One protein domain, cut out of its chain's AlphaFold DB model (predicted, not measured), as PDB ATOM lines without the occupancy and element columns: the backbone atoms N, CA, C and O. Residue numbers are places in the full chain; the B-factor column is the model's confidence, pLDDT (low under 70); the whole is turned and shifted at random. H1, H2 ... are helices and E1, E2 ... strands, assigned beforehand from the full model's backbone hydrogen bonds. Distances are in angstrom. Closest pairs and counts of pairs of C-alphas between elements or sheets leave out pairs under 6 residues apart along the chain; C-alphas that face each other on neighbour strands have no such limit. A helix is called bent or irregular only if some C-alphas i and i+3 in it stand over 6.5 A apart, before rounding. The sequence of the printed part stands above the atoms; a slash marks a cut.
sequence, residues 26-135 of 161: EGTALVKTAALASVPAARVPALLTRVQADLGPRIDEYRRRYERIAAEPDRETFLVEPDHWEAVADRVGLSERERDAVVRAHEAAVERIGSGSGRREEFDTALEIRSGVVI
ATOM      1  N   GLU A  26     372.715 397.710 485.968       64.38
ATOM      2  CA  GLU A  26     372.982 399.024 486.584       64.38
ATOM      3  C   GLU A  26     373.434 399.005 488.068       64.38
ATOM      4  O   GLU A  26     373.222 398.058 488.835       64.38
ATOM      5  N   GLY A  27     374.023 400.139 488.483       55.78
ATOM      6  CA  GLY A  27     374.928 400.356 489.622       55.78
ATOM      7  C   GLY A  27     374.552 399.820 491.011       55.78
ATOM      8  O   GLY A  27     375.428 399.311 491.710       55.78
ATOM      9  N   THR A  28     373.296 399.871 491.460       55.62
ATOM     10  CA  THR A  28     372.958 399.427 492.834       55.62
ATOM     11  C   THR A  28     372.945 397.904 492.974       55.62
ATOM     12  O   THR A  28     373.305 397.374 494.030       55.62
ATOM     13  N   ALA A  29     372.558 397.198 491.906       61.12
ATOM     14  CA  ALA A  29     372.637 395.741 491.842       61.12
ATOM     15  C   ALA A  29     374.106 395.296 491.839       61.12
ATOM     16  O   ALA A  29     374.484 394.410 492.606       61.12
ATOM     17  N   LEU A  30     374.959 395.998 491.087       62.53
ATOM     18  CA  LEU A  30     376.397 395.726 491.031       62.53
ATOM     19  C   LEU A  30     377.082 395.862 492.400       62.53
ATOM     20  O   LEU A  30     377.856 394.986 492.782       62.53
ATOM     21  N   VAL A  31     376.785 396.917 493.171       61.69
ATOM     22  CA  VAL A  31     377.424 397.151 494.483       61.69
ATOM     23  C   VAL A  31     377.024 396.095 495.518       61.69
ATOM     24  O   VAL A  31     377.892 395.587 496.235       61.69
ATOM     25  N   LYS A  32     375.737 395.728 495.598       60.75
ATOM     26  CA  LYS A  32     375.278 394.666 496.514       60.75
ATOM     27  C   LYS A  32     375.904 393.322 496.162       60.75
ATOM     28  O   LYS A  32     376.387 392.619 497.047       60.75
ATOM     29  N   THR A  33     375.947 393.001 494.876       66.81
ATOM     30  CA  THR A  33     376.542 391.765 494.378       66.81
ATOM     31  C   THR A  33     378.041 391.688 494.658       66.81
ATOM     32  O   THR A  33     378.522 390.675 495.164       66.81
ATOM     33  N   ALA A  34     378.771 392.778 494.413       62.28
ATOM     34  CA  ALA A  34     380.194 392.875 494.714       62.28
ATOM     35  C   ALA A  34     380.483 392.625 496.202       62.28
ATOM     36  O   ALA A  34     381.362 391.834 496.549       62.28
ATOM     37  N   ALA A  35     379.700 393.255 497.085       68.25
ATOM     38  CA  ALA A  35     379.833 393.094 498.528       68.25
ATOM     39  C   ALA A  35     379.563 391.648 498.980       68.25
ATOM     40  O   ALA A  35     380.340 391.104 499.762       68.25
ATOM     41  N   LEU A  36     378.507 391.010 498.459       68.25
ATOM     42  CA  LEU A  36     378.162 389.619 498.779       68.25
ATOM     43  C   LEU A  36     379.244 388.633 498.322       68.25
ATOM     44  O   LEU A  36     379.611 387.732 499.072       68.25
ATOM     45  N   ALA A  37     379.806 388.846 497.133       69.06
ATOM     46  CA  ALA A  37     380.865 388.004 496.579       69.06
ATOM     47  C   ALA A  37     382.270 388.335 497.126       69.06
ATOM     48  O   ALA A  37     383.256 387.686 496.773       69.06
ATOM     49  N   SER A  38     382.391 389.351 497.991       72.81
ATOM     50  CA  SER A  38     383.677 389.877 498.474       72.81
ATOM     51  C   SER A  38     384.635 390.279 497.339       72.81
ATOM     52  O   SER A  38     385.852 390.093 497.434       72.81
ATOM     53  N   VAL A  39     384.086 390.837 496.258       75.50
ATOM     54  CA  VAL A  39     384.832 391.383 495.117       75.50
ATOM     55  C   VAL A  39     384.728 392.913 495.157       75.50
ATOM     56  O   VAL A  39     383.679 393.445 495.514       75.50
ATOM     57  N   PRO A  40     385.781 393.673 494.804       76.25
ATOM     58  CA  PRO A  40     385.668 395.124 494.696       76.25
ATOM     59  C   PRO A  40     384.587 395.521 493.681       76.25
ATOM     60  O   PRO A  40     384.608 395.041 492.550       76.25
ATOM     61  N   ALA A  41     383.692 396.443 494.048       72.62
ATOM     62  CA  ALA A  41     382.610 396.900 493.165       72.62
ATOM     63  C   ALA A  41     383.122 397.424 491.814       72.62
ATOM     64  O   ALA A  41     382.543 397.122 490.777       72.62
ATOM     65  N   ALA A  42     384.275 398.100 491.811       74.62
ATOM     66  CA  ALA A  42     384.931 398.582 490.595       74.62
ATOM     67  C   ALA A  42     385.397 397.461 489.644       74.62
ATOM     68  O   ALA A  42     385.660 397.723 488.474       74.62
ATOM     69  N   ARG A  43     385.524 396.216 490.123       80.62
ATOM     70  CA  ARG A  43     385.959 395.073 489.308       80.62
ATOM     71  C   ARG A  43     384.795 394.404 488.580       80.62
ATOM     72  O   ARG A  43     385.015 393.848 487.511       80.62
ATOM     73  N   VAL A  44     383.579 394.471 489.128       82.69
ATOM     74  CA  VAL A  44     382.406 393.776 488.573       82.69
ATOM     75  C   VAL A  44     382.116 394.176 487.121       82.69
ATOM     76  O   VAL A  44     381.987 393.262 486.311       82.69
ATOM     77  N   PRO A  45     382.121 395.468 486.730       81.88
ATOM     78  CA  PRO A  45     381.907 395.848 485.332       81.88
ATOM     79  C   PRO A  45     382.893 395.183 484.364       81.88
ATOM     80  O   PRO A  45     382.487 394.665 483.332       81.88
ATOM     81  N   ALA A  46     384.179 395.105 484.725       86.12
ATOM     82  CA  ALA A  46     385.192 394.467 483.882       86.12
ATOM     83  C   ALA A  46     384.994 392.944 483.758       86.12
ATOM     84  O   ALA A  46     385.249 392.371 482.699       86.12
ATOM     85  N   LEU A  47     384.534 392.285 484.830       90.00
ATOM     86  CA  LEU A  47     384.192 390.859 484.799       90.00
ATOM     87  C   LEU A  47     382.992 390.611 483.888       90.00
ATOM     88  O   LEU A  47     383.038 389.699 483.068       90.00
ATOM     89  N   LEU A  48     381.965 391.457 484.000       88.81
ATOM     90  CA  LEU A  48     380.799 391.409 483.131       88.81
ATOM     91  C   LEU A  48     381.228 391.581 481.676       88.81
ATOM     92  O   LEU A  48     381.021 390.656 480.902       88.81
ATOM     93  N   THR A  49     381.937 392.656 481.304       88.19
ATOM     94  CA  THR A  49     382.418 392.863 479.920       88.19
ATOM     95  C   THR A  49     383.128 391.630 479.351       88.19
ATOM     96  O   THR A  49     382.895 391.256 478.201       88.19
ATOM     97  N   ARG A  50     383.963 390.960 480.152       90.75
ATOM     98  CA  ARG A  50     384.656 389.736 479.733       90.75
ATOM     99  C   ARG A  50     383.698 388.570 479.483       90.75
ATOM    100  O   ARG A  50     383.903 387.813 478.539       90.75
ATOM    101  N   VAL A  51     382.676 388.421 480.318       93.50
ATOM    102  CA  VAL A  51     381.636 387.399 480.168       93.50
ATOM    103  C   VAL A  51     380.789 387.677 478.926       93.50
ATOM    104  O   VAL A  51     380.619 386.770 478.122       93.50
ATOM    105  N   GLN A  52     380.357 388.913 478.672       90.62
ATOM    106  CA  GLN A  52     379.635 389.240 477.432       90.62
ATOM    107  C   GLN A  52     380.462 388.979 476.182       90.62
ATOM    108  O   GLN A  52     379.917 388.480 475.205       90.62
ATOM    109  N   ALA A  53     381.766 389.257 476.202       89.81
ATOM    110  CA  ALA A  53     382.632 388.933 475.069       89.81
ATOM    111  C   ALA A  53     382.673 387.418 474.767       89.81
ATOM    112  O   ALA A  53     382.887 387.027 473.621       89.81
ATOM    113  N   ASP A  54     382.445 386.564 475.770       92.06
ATOM    114  CA  ASP A  54     382.343 385.106 475.618       92.06
ATOM    115  C   ASP A  54     380.920 384.642 475.255       92.06
ATOM    116  O   ASP A  54     380.754 383.692 474.486       92.06
ATOM    117  N   LEU A  55     379.886 385.293 475.795       92.69
ATOM    118  CA  LEU A  55     378.488 384.882 475.640       92.69
ATOM    119  C   LEU A  55     377.802 385.465 474.403       92.69
ATOM    120  O   LEU A  55     377.038 384.756 473.749       92.69
ATOM    121  N   GLY A  56     378.090 386.719 474.056       90.06
ATOM    122  CA  GLY A  56     377.494 387.432 472.923       90.06
ATOM    123  C   GLY A  56     377.598 386.655 471.607       90.06
ATOM    124  O   GLY A  56     376.566 386.361 471.003       90.06
ATOM    125  N   PRO A  57     378.798 386.192 471.200       90.94
ATOM    126  CA  PRO A  57     378.962 385.379 469.991       90.94
ATOM    127  C   PRO A  57     378.225 384.032 470.021       90.94
ATOM    128  O   PRO A  57     378.063 383.394 468.984       90.94
ATOM    129  N   ARG A  58     377.796 383.567 471.202       91.31
ATOM    130  CA  ARG A  58     377.091 382.293 471.386       91.31
ATOM    131  C   ARG A  58     375.586 382.455 471.525       91.31
ATOM    132  O   ARG A  58     374.904 381.462 471.760       91.31
ATOM    133  N   ILE A  59     375.031 383.653 471.359       90.19
ATOM    134  CA  ILE A  59     373.608 383.872 471.624       90.19
ATOM    135  C   ILE A  59     372.681 382.944 470.824       90.19
ATOM    136  O   ILE A  59     371.698 382.436 471.364       90.19
ATOM    137  N   ASP A  60     373.012 382.640 469.569       90.06
ATOM    138  CA  ASP A  60     372.216 381.713 468.759       90.06
ATOM    139  C   ASP A  60     372.243 380.276 469.288       90.06
ATOM    140  O   ASP A  60     371.272 379.539 469.116       90.06
ATOM    141  N   GLU A  61     373.320 379.873 469.962       92.25
ATOM    142  CA  GLU A  61     373.373 378.606 470.690       92.25
ATOM    143  C   GLU A  61     372.424 378.643 471.892       92.25
ATOM    144  O   GLU A  61     371.638 377.711 472.079       92.25
ATOM    145  N   TYR A  62     372.418 379.742 472.657       93.00
ATOM    146  CA  TYR A  62     371.533 379.901 473.815       93.00
ATOM    147  C   TYR A  62     370.061 379.880 473.420       93.00
ATOM    148  O   TYR A  62     369.281 379.164 474.045       93.00
ATOM    149  N   ARG A  63     369.693 380.564 472.330       92.44
ATOM    150  CA  ARG A  63     368.328 380.556 471.773       92.44
ATOM    151  C   ARG A  63     367.833 379.152 471.408       92.44
ATOM    152  O   ARG A  63     366.630 378.916 471.416       92.44
ATOM    153  N   ARG A  64     368.738 378.233 471.053       93.81
ATOM    154  CA  ARG A  64     368.402 376.851 470.664       93.81
ATOM    155  C   ARG A  64     368.418 375.884 471.842       93.81
ATOM    156  O   ARG A  64     367.675 374.907 471.827       93.81
ATOM    157  N   ARG A  65     369.312 376.110 472.806       91.94
ATOM    158  CA  ARG A  65     369.605 375.168 473.891       91.94
ATOM    159  C   ARG A  65     368.830 375.458 475.170       91.94
ATOM    160  O   ARG A  65     368.498 374.522 475.890       91.94
ATOM    161  N   TYR A  66     368.577 376.728 475.458       93.75
ATOM    162  CA  TYR A  66     368.050 377.171 476.739       93.75
ATOM    163  C   TYR A  66     366.686 377.834 476.597       93.75
ATOM    164  O   TYR A  66     366.297 378.330 475.538       93.75
ATOM    165  N   GLU A  67     365.948 377.839 477.703       92.12
ATOM    166  CA  GLU A  67     364.663 378.516 477.789       92.12
ATOM    167  C   GLU A  67     364.888 380.027 477.854       92.12
ATOM    168  O   GLU A  67     365.481 380.541 478.805       92.12
ATOM    169  N   ARG A  68     364.411 380.743 476.834       93.44
ATOM    170  CA  ARG A  68     364.431 382.205 476.796       93.44
ATOM    171  C   ARG A  68     363.206 382.773 477.506       93.44
ATOM    172  O   ARG A  68     362.085 382.578 477.040       93.44
ATOM    173  N   ILE A  69     363.423 383.532 478.577       89.81
ATOM    174  CA  ILE A  69     362.355 384.081 479.435       89.81
ATOM    175  C   ILE A  69     362.024 385.554 479.156       89.81
ATOM    176  O   ILE A  69     360.911 386.017 479.440       89.81
ATOM    177  N   ALA A  70     362.961 386.290 478.554       86.88
ATOM    178  CA  ALA A  70     362.749 387.653 478.078       86.88
ATOM    179  C   ALA A  70     363.589 387.922 476.824       86.88
ATOM    180  O   ALA A  70     364.727 387.464 476.720       86.88
ATOM    181  N   ALA A  71     363.008 388.656 475.879       89.31
ATOM    182  CA  ALA A  71     363.682 389.154 474.689       89.31
ATOM    183  C   ALA A  71     363.347 390.638 474.544       89.31
ATOM    184  O   ALA A  71     362.185 391.001 474.357       89.31
ATOM    185  N   GLU A  72     364.364 391.468 474.681       85.00
ATOM    186  CA  GLU A  72     364.326 392.923 474.620       85.00
ATOM    187  C   GLU A  72     365.245 393.379 473.472       85.00
ATOM    188  O   GLU A  72     366.089 392.600 473.021       85.00
ATOM    189  N   PRO A  73     365.073 394.596 472.931       82.88
ATOM    190  CA  PRO A  73     365.844 395.044 471.769       82.88
ATOM    191  C   PRO A  73     367.355 395.104 472.017       82.88
ATOM    192  O   PRO A  73     368.112 394.923 471.076       82.88
ATOM    193  N   ASP A  74     367.787 395.336 473.255       82.69
ATOM    194  CA  ASP A  74     369.194 395.440 473.662       82.69
ATOM    195  C   ASP A  74     369.725 394.189 474.383       82.69
ATOM    196  O   ASP A  74     370.927 394.083 474.632       82.69
ATOM    197  N   ARG A  75     368.861 393.228 474.745       86.81
ATOM    198  CA  ARG A  75     369.261 392.034 475.511       86.81
ATOM    199  C   ARG A  75     368.288 390.868 475.425       86.81
ATOM    200  O   ARG A  75     367.078 391.029 475.305       86.81
ATOM    201  N   GLU A  76     368.804 389.664 475.627       91.75
ATOM    202  CA  GLU A  76     368.004 388.459 475.839       91.75
ATOM    203  C   GLU A  76     368.362 387.788 477.161       91.75
ATOM    204  O   GLU A  76     369.505 387.825 477.615       91.75
ATOM    205  N   THR A  77     367.362 387.176 477.795       92.88
ATOM    206  CA  THR A  77     367.504 386.508 479.090       92.88
ATOM    207  C   THR A  77     367.128 385.040 478.989       92.88
ATOM    208  O   THR A  77     366.052 384.696 478.488       92.88
ATOM    209  N   PHE A  78     367.988 384.184 479.529       94.44
ATOM    210  CA  PHE A  78     367.872 382.732 479.484       94.44
ATOM    211  C   PHE A  78     367.945 382.125 480.883       94.44
ATOM    212  O   PHE A  78     368.629 382.654 481.760       94.44
ATOM    213  N   LEU A  79     367.279 380.987 481.066       93.12
ATOM    214  CA  LEU A  79     367.459 380.127 482.233       93.12
ATOM    215  C   LEU A  79     368.372 378.954 481.879       93.12
ATOM    216  O   LEU A  79     368.101 378.207 480.936       93.12
ATOM    217  N   VAL A  80     369.430 378.780 482.667       94.62
ATOM    218  CA  VAL A  80     370.439 377.730 482.487       94.62
ATOM    219  C   VAL A  80     370.561 376.857 483.734       94.62
ATOM    220  O   VAL A  80     370.103 377.208 484.823       94.62
ATOM    221  N   GLU A  81     371.196 375.702 483.569       93.12
ATOM    222  CA  GLU A  81     371.598 374.834 484.679       93.12
ATOM    223  C   GLU A  81     372.657 375.542 485.554       93.12
ATOM    224  O   GLU A  81     373.518 376.223 484.997       93.12
ATOM    225  N   PRO A  82     372.655 375.393 486.894       87.06
ATOM    226  CA  PRO A  82     373.630 376.057 487.771       87.06
ATOM    227  C   PRO A  82     375.098 375.777 487.404       87.06
ATOM    228  O   PRO A  82     375.928 376.688 487.428       87.06
ATOM    229  N   ASP A  83     375.407 374.544 486.985       90.62
ATOM    230  CA  ASP A  83     376.754 374.102 486.587       90.62
ATOM    231  C   ASP A  83     377.272 374.807 485.316       90.62
ATOM    232  O   ASP A  83     378.467 374.805 485.010       90.62
ATOM    233  N   HIS A  84     376.388 375.469 484.564       93.38
ATOM    234  CA  HIS A  84     376.746 376.225 483.368       93.38
ATOM    235  C   HIS A  84     377.828 377.283 483.641       93.38
ATOM    236  O   HIS A  84     378.751 377.472 482.841       93.38
ATOM    237  N   TRP A  85     377.738 377.959 484.786       94.50
ATOM    238  CA  TRP A  85     378.662 379.024 485.163       94.50
ATOM    239  C   TRP A  85     380.075 378.534 485.456       94.50
ATOM    240  O   TRP A  85     381.011 379.327 485.380       94.50
ATOM    241  N   GLU A  86     380.253 377.248 485.752       93.19
ATOM    242  CA  GLU A  86     381.581 376.648 485.903       93.19
ATOM    243  C   GLU A  86     382.294 376.625 484.553       93.19
ATOM    244  O   GLU A  86     383.386 377.170 484.416       93.19
ATOM    245  N   ALA A  87     381.603 376.144 483.516       93.56
ATOM    246  CA  ALA A  87     382.137 376.123 482.161       93.56
ATOM    247  C   ALA A  87     382.413 377.536 481.616       93.56
ATOM    248  O   ALA A  87     383.373 377.730 480.870       93.56
ATOM    249  N   VAL A  88     381.579 378.526 481.955       94.31
ATOM    250  CA  VAL A  88     381.837 379.934 481.603       94.31
ATOM    251  C   VAL A  88     383.081 380.438 482.333       94.31
ATOM    252  O   VAL A  88     383.988 380.966 481.689       94.31
ATOM    253  N   ALA A  89     383.155 380.236 483.651       93.31
ATOM    254  CA  ALA A  89     384.278 380.664 484.477       93.31
ATOM    255  C   ALA A  89     385.612 380.088 483.992       93.31
ATOM    256  O   ALA A  89     386.582 380.837 483.914       93.31
ATOM    257  N   ASP A  90     385.652 378.815 483.595       94.62
ATOM    258  CA  ASP A  90     386.855 378.186 483.045       94.62
ATOM    259  C   ASP A  90     387.314 378.850 481.739       94.62
ATOM    260  O   ASP A  90     388.494 379.168 481.576       94.62
ATOM    261  N   ARG A  91     386.386 379.121 480.811       94.25
ATOM    262  CA  ARG A  91     386.718 379.752 479.519       94.25
ATOM    263  C   ARG A  91     387.221 381.178 479.682       94.25
ATOM    264  O   ARG A  91     388.182 381.577 479.024       94.25
ATOM    265  N   VAL A  92     386.577 381.947 480.556       94.25
ATOM    266  CA  VAL A  92     386.936 383.345 480.812       94.25
ATOM    267  C   VAL A  92     387.866 383.512 482.013       94.25
ATOM    268  O   VAL A  92     388.096 384.635 482.438       94.25
ATOM    269  N   GLY A  93     388.441 382.438 482.556       93.69
ATOM    270  CA  GLY A  93     389.402 382.476 483.662       93.69
ATOM    271  C   GLY A  93     388.943 383.290 484.877       93.69
ATOM    272  O   GLY A  93     389.687 384.166 485.327       93.69
ATOM    273  N   LEU A  94     387.724 383.044 485.365       92.38
ATOM    274  CA  LEU A  94     387.193 383.640 486.596       92.38
ATOM    275  C   LEU A  94     387.562 382.779 487.803       92.38
ATOM    276  O   LEU A  94     387.441 381.556 487.770       92.38
ATOM    277  N   SER A  95     387.946 383.420 488.904       92.62
ATOM    278  CA  SER A  95     387.986 382.744 490.204       92.62
ATOM    279  C   SER A  95     386.575 382.446 490.724       92.62
ATOM    280  O   SER A  95     385.602 383.061 490.295       92.62
ATOM    281  N   GLU A  96     386.453 381.561 491.716       90.31
ATOM    282  CA  GLU A  96     385.161 381.208 492.331       90.31
ATOM    283  C   GLU A  96     384.380 382.436 492.826       90.31
ATOM    284  O   GLU A  96     383.170 382.524 492.628       90.31
ATOM    285  N   ARG A  97     385.076 383.415 493.422       90.31
ATOM    286  CA  ARG A  97     384.469 384.668 493.905       90.31
ATOM    287  C   ARG A  97     384.014 385.570 492.765       90.31
ATOM    288  O   ARG A  97     382.978 386.214 492.855       90.31
ATOM    289  N   GLU A  98     384.795 385.638 491.694       91.19
ATOM    290  CA  GLU A  98     384.441 386.430 490.515       91.19
ATOM    291  C   GLU A  98     383.266 385.798 489.769       91.19
ATOM    292  O   GLU A  98     382.358 386.518 489.366       91.19
ATOM    293  N   ARG A  99     383.231 384.462 489.667       92.94
ATOM    294  CA  ARG A  99     382.078 383.707 489.169       92.94
ATOM    295  C   ARG A  99     380.835 384.021 489.993       92.94
ATOM    296  O   ARG A  99     379.829 384.417 489.428       92.94
ATOM    297  N   ASP A 100     380.913 383.901 491.314       89.81
ATOM    298  CA  ASP A 100     379.800 384.186 492.228       89.81
ATOM    299  C   ASP A 100     379.299 385.643 492.111       89.81
ATOM    300  O   ASP A 100     378.092 385.890 492.115       89.81
ATOM    301  N   ALA A 101     380.200 386.612 491.900       89.50
ATOM    302  CA  ALA A 101     379.824 387.993 491.592       89.50
ATOM    303  C   ALA A 101     379.096 388.121 490.241       89.50
ATOM    304  O   ALA A 101     378.104 388.835 490.140       89.50
ATOM    305  N   VAL A 102     379.570 387.445 489.194       90.81
ATOM    306  CA  VAL A 102     378.932 387.478 487.869       90.81
ATOM    307  C   VAL A 102     377.549 386.827 487.910       90.81
ATOM    308  O   VAL A 102     376.591 387.429 487.431       90.81
ATOM    309  N   VAL A 103     377.435 385.646 488.523       92.06
ATOM    310  CA  VAL A 103     376.172 384.904 488.675       92.06
ATOM    311  C   VAL A 103     375.117 385.798 489.309       92.06
ATOM    312  O   VAL A 103     374.080 386.064 488.708       92.06
ATOM    313  N   ARG A 104     375.424 386.368 490.479       89.31
ATOM    314  CA  ARG A 104     374.487 387.250 491.182       89.31
ATOM    315  C   ARG A 104     374.149 388.513 490.407       89.31
ATOM    316  O   ARG A 104     373.055 389.041 490.561       89.31
ATOM    317  N   ALA A 105     375.072 389.037 489.604       89.00
ATOM    318  CA  ALA A 105     374.792 390.207 488.782       89.00
ATOM    319  C   ALA A 105     373.768 389.864 487.693       89.00
ATOM    320  O   ALA A 105     372.816 390.618 487.503       89.00
ATOM    321  N   HIS A 106     373.924 388.714 487.032       91.75
ATOM    322  CA  HIS A 106     372.964 388.247 486.035       91.75
ATOM    323  C   HIS A 106     371.606 387.906 486.667       91.75
ATOM    324  O   HIS A 106     370.580 388.331 486.144       91.75
ATOM    325  N   GLU A 107     371.573 387.224 487.812       90.31
ATOM    326  CA  GLU A 107     370.326 386.898 488.524       90.31
ATOM    327  C   GLU A 107     369.585 388.155 488.996       90.31
ATOM    328  O   GLU A 107     368.391 388.297 488.737       90.31
ATOM    329  N   ALA A 108     370.298 389.135 489.562       87.38
ATOM    330  CA  ALA A 108     369.708 390.420 489.939       87.38
ATOM    331  C   ALA A 108     369.128 391.180 488.731       87.38
ATOM    332  O   ALA A 108     368.121 391.884 488.852       87.38
ATOM    333  N   ALA A 109     369.739 391.044 487.552       86.50
ATOM    334  CA  ALA A 109     369.197 391.610 486.323       86.50
ATOM    335  C   ALA A 109     367.902 390.898 485.894       86.50
ATOM    336  O   ALA A 109     366.926 391.567 485.547       86.50
ATOM    337  N   VAL A 110     367.841 389.565 486.003       87.75
ATOM    338  CA  VAL A 110     366.613 388.789 485.748       87.75
ATOM    339  C   VAL A 110     365.487 389.199 486.699       87.75
ATOM    340  O   VAL A 110     364.374 389.469 486.247       87.75
ATOM    341  N   GLU A 111     365.764 389.324 487.998       85.25
ATOM    342  CA  GLU A 111     364.785 389.788 488.992       85.25
ATOM    343  C   GLU A 111     364.221 391.174 488.648       85.25
ATOM    344  O   GLU A 111     363.016 391.431 488.791       85.25
ATOM    345  N   ARG A 112     365.078 392.080 488.159       83.44
ATOM    346  CA  ARG A 112     364.669 393.422 487.733       83.44
ATOM    347  C   ARG A 112     363.749 393.373 486.512       83.44
ATOM    348  O   ARG A 112     362.720 394.047 486.516       83.44
ATOM    349  N   ILE A 113     364.065 392.547 485.513       84.00
ATOM    350  CA  ILE A 113     363.218 392.333 484.325       84.00
ATOM    351  C   ILE A 113     361.871 391.709 484.727       84.00
ATOM    352  O   ILE A 113     360.809 392.133 484.258       84.00
ATOM    353  N   GLY A 114     361.880 390.738 485.643       81.50
ATOM    354  CA  GLY A 114     360.664 390.134 486.195       81.50
ATOM    355  C   GLY A 114     359.788 391.157 486.904       81.50
ATOM    356  O   GLY A 114     358.582 391.216 486.677       81.50
ATOM    357  N   SER A 115     360.403 392.029 487.701       82.94
ATOM    358  CA  SER A 115     359.709 393.124 488.383       82.94
ATOM    359  C   SER A 115     359.102 394.128 487.397       82.94
ATOM    360  O   SER A 115     357.945 394.507 487.560       82.94
ATOM    361  N   GLY A 116     359.838 394.511 486.349       80.62
ATOM    362  CA  GLY A 116     359.356 395.430 485.312       80.62
ATOM    363  C   GLY A 116     358.239 394.857 484.430       80.62
ATOM    364  O   GLY A 116     357.411 395.610 483.928       80.62
ATOM    365  N   SER A 117     358.175 393.529 484.278       79.75
ATOM    366  CA  SER A 117     357.174 392.834 483.451       79.75
ATOM    367  C   SER A 117     356.033 392.179 484.242       79.75
ATOM    368  O   SER A 117     355.200 391.490 483.655       79.75
ATOM    369  N   GLY A 118     355.973 392.371 485.567       81.94
ATOM    370  CA  GLY A 118     354.952 391.760 486.428       81.94
ATOM    371  C   GLY A 118     355.098 390.242 486.619       81.94
ATOM    372  O   GLY A 118     354.167 389.597 487.087       81.94
ATOM    373  N   ARG A 119     356.258 389.670 486.275       85.94
ATOM    374  CA  ARG A 119     356.589 388.233 486.364       85.94
ATOM    375  C   ARG A 119     357.618 387.920 487.451       85.94
ATOM    376  O   ARG A 119     358.311 386.912 487.397       85.94
ATOM    377  N   ARG A 120     357.744 388.804 488.443       83.69
ATOM    378  CA  ARG A 120     358.751 388.696 489.504       83.69
ATOM    379  C   ARG A 120     358.719 387.343 490.217       83.69
ATOM    380  O   ARG A 120     359.762 386.721 490.328       83.69
ATOM    381  N   GLU A 121     357.550 386.910 490.685       85.88
ATOM    382  CA  GLU A 121     357.409 385.655 491.444       85.88
ATOM    383  C   GLU A 121     357.770 384.425 490.600       85.88
ATOM    384  O   GLU A 121     358.436 383.522 491.089       85.88
ATOM    385  N   GLU A 122     357.395 384.410 489.318       87.62
ATOM    386  CA  GLU A 122     357.757 383.328 488.391       87.62
ATOM    387  C   GLU A 122     359.278 383.202 488.250       87.62
ATOM    388  O   GLU A 122     359.823 382.098 488.298       87.62
ATOM    389  N   PHE A 123     359.967 384.334 488.091       88.00
ATOM    390  CA  PHE A 123     361.417 384.344 487.930       88.00
ATOM    391  C   PHE A 123     362.140 384.008 489.231       88.00
ATOM    392  O   PHE A 123     363.090 383.237 489.186       88.00
ATOM    393  N   ASP A 124     361.666 384.516 490.369       85.25
ATOM    394  CA  ASP A 124     362.203 384.188 491.695       85.25
ATOM    395  C   ASP A 124     362.169 382.669 491.926       85.25
ATOM    396  O   ASP A 124     363.209 382.056 492.151       85.25
ATOM    397  N   THR A 125     361.014 382.030 491.696       89.88
ATOM    398  CA  THR A 125     360.876 380.567 491.793       89.88
ATOM    399  C   THR A 125     361.755 379.815 490.795       89.88
ATOM    400  O   THR A 125     362.309 378.762 491.114       89.88
ATOM    401  N   ALA A 126     361.905 380.315 489.567       90.88
ATOM    402  CA  ALA A 126     362.788 379.680 488.593       90.88
ATOM    403  C   ALA A 126     364.260 379.718 489.043       90.88
ATOM    404  O   ALA A 126     364.971 378.723 488.869       90.88
ATOM    405  N   LEU A 127     364.695 380.831 489.641       87.69
ATOM    406  CA  LEU A 127     366.058 381.033 490.136       87.69
ATOM    407  C   LEU A 127     366.388 380.200 491.386       87.69
ATOM    408  O   LEU A 127     367.557 379.978 491.683       87.69
ATOM    409  N   GLU A 128     365.393 379.646 492.083       88.25
ATOM    410  CA  GLU A 128     365.644 378.713 493.197       88.25
ATOM    411  C   GLU A 128     366.332 377.410 492.746       88.25
ATOM    412  O   GLU A 128     366.969 376.728 493.552       88.25
ATOM    413  N   ILE A 129     366.194 377.036 491.469       92.19
ATOM    414  CA  ILE A 129     366.699 375.764 490.918       92.19
ATOM    415  C   ILE A 129     367.569 375.925 489.667       92.19
ATOM    416  O   ILE A 129     368.179 374.959 489.204       92.19
ATOM    417  N   ARG A 130     367.590 377.119 489.079       94.19
ATOM    418  CA  ARG A 130     368.300 377.456 487.842       94.19
ATOM    419  C   ARG A 130     369.017 378.782 488.030       94.19
ATOM    420  O   ARG A 130     368.757 379.494 488.985       94.19
ATOM    421  N   SER A 131     369.899 379.121 487.101       92.81
ATOM    422  CA  SER A 131     370.542 380.432 487.101       92.81
ATOM    423  C   SER A 131     370.106 381.254 485.893       92.81
ATOM    424  O   SER A 131     369.803 380.712 484.824       92.81
ATOM    425  N   GLY A 132     370.044 382.570 486.076       92.19
ATOM    426  CA  GLY A 132     369.699 383.524 485.031       92.19
ATOM    427  C   GLY A 132     370.936 383.973 484.263       92.19
ATOM    428  O   GLY A 132     371.955 384.298 484.863       92.19
ATOM    429  N   VAL A 133     370.844 384.036 482.936       94.25
ATOM    430  CA  VAL A 133     371.882 384.605 482.069       94.25
ATOM    431  C   VAL A 133     371.264 385.700 481.213       94.25
ATOM    432  O   VAL A 133     370.402 385.423 480.385       94.25
ATOM    433  N   VAL A 134     371.730 386.936 481.385       92.19
ATOM    434  CA  VAL A 134     371.435 388.059 480.489       92.19
ATOM    435  C   VAL A 134     372.579 388.227 479.490       92.19
ATOM    436  O   VAL A 134     373.738 388.312 479.894       92.19
ATOM    437  N   ILE A 135     372.261 388.266 478.198       92.44
ATOM    438  CA  ILE A 135     373.214 388.492 477.104       92.44
ATOM    439  C   ILE A 135     372.753 389.732 476.346       92.44
ATOM    440  O   ILE A 135     371.620 389.770 475.870       92.44
TER     441      ILE A 135
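Overview. This is residues 26 to 135 of the 161 residues of an uncharacterized protein of Halorubrum sp. Atlit-9R (UniProt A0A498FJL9). A small three-stranded sheet is held between two long helices: H4 crosses one face, and the kinked H2 crosses the other with its residues 51 to 65. H1 packs on H4 and on residues 41 to 45 of H2, H3 packs on residues 96 to 103 of H4, and H5 folds back beside the last turns of H4. The printed part has 110 residues, in chain order H1 H2 E1 E2 H3 H4 H5 E3; the sheet order is E1 E2 E3, antiparallel, and the class is mostly helix. It is compact and rounded, with a radius of gyration of the C-alphas of 13.0 A and spans of 32 by 28 by 27 A.

Arrangement. Look first at the sheet: E1, residues 67 to 71, and E2, residues 75 to 80, form a hairpin, with N 69 and O 77 2.9 A apart. E3, residues 131 to 135, is the antiparallel neighbour of E2, with N 78 and O 133 2.8 A apart. H4, residues 96 to 116, is on the sheet at a height of 7.0 A and runs across the strands, at 67 degrees to E2 on the local plane; the closest C-alphas of H4 and E3, Glu 107 and Gly 132, are 4.9 A apart. On the opposite face find H2, residues 41 to 65, across the strands, its height of 4.3 A only just above the sheet's level. H2 has a kink of 70 degrees near residue 58 and is irregular, with C-alphas 57 and 60 7.8 A apart. H4 is the hub, touching four helices. It touches H2 at Leu 48 and Val 102, closest C-alphas 6.4 A apart. H1, residues 27 to 36, touches H4 at a steep tilt of 41 degrees, opposite ways, closest at the C-alphas of Thr 33 and Ala 101, 5.7 A. H3, residues 84 to 91, touches H4 at Ala 89 and Arg 99, closest C-alphas 6.0 A apart. H5, residues 120 to 127, forms a helical hairpin with H4 at a shallow tilt of 28 degrees, closest at the C-alphas of Gly 114 and Arg 120, 4.1 A; it only grazes the sheet. H1 and H5 are apart. Every O i to N i+4 pair is within hydrogen-bond range in H1, H3, H4 and H5, and 15 of 21 are in H2.

Along the chain. Find C-alpha 27 at (374.928, 400.356, 489.622), where H1 begins. H2 runs 31.8 A from C-alpha 41 to C-alpha 65. H4 starts at C-alpha 96, (385.161, 381.208, 492.331), and runs 30.3 A to C-alpha 116. E2, the longest strand by residues, spans 16.0 A, and E3 ends at C-alpha 135, (373.214, 388.492, 477.104).

Size, cuts and confidence. The C-alphas farthest apart, Gly 93 and Gly 118, are 35.8 A from each other. The printed part has no cut, and its seven links are tight. The mean pLDDT of the printed part is 86.1; look for values under 70 at residues 26 to 37.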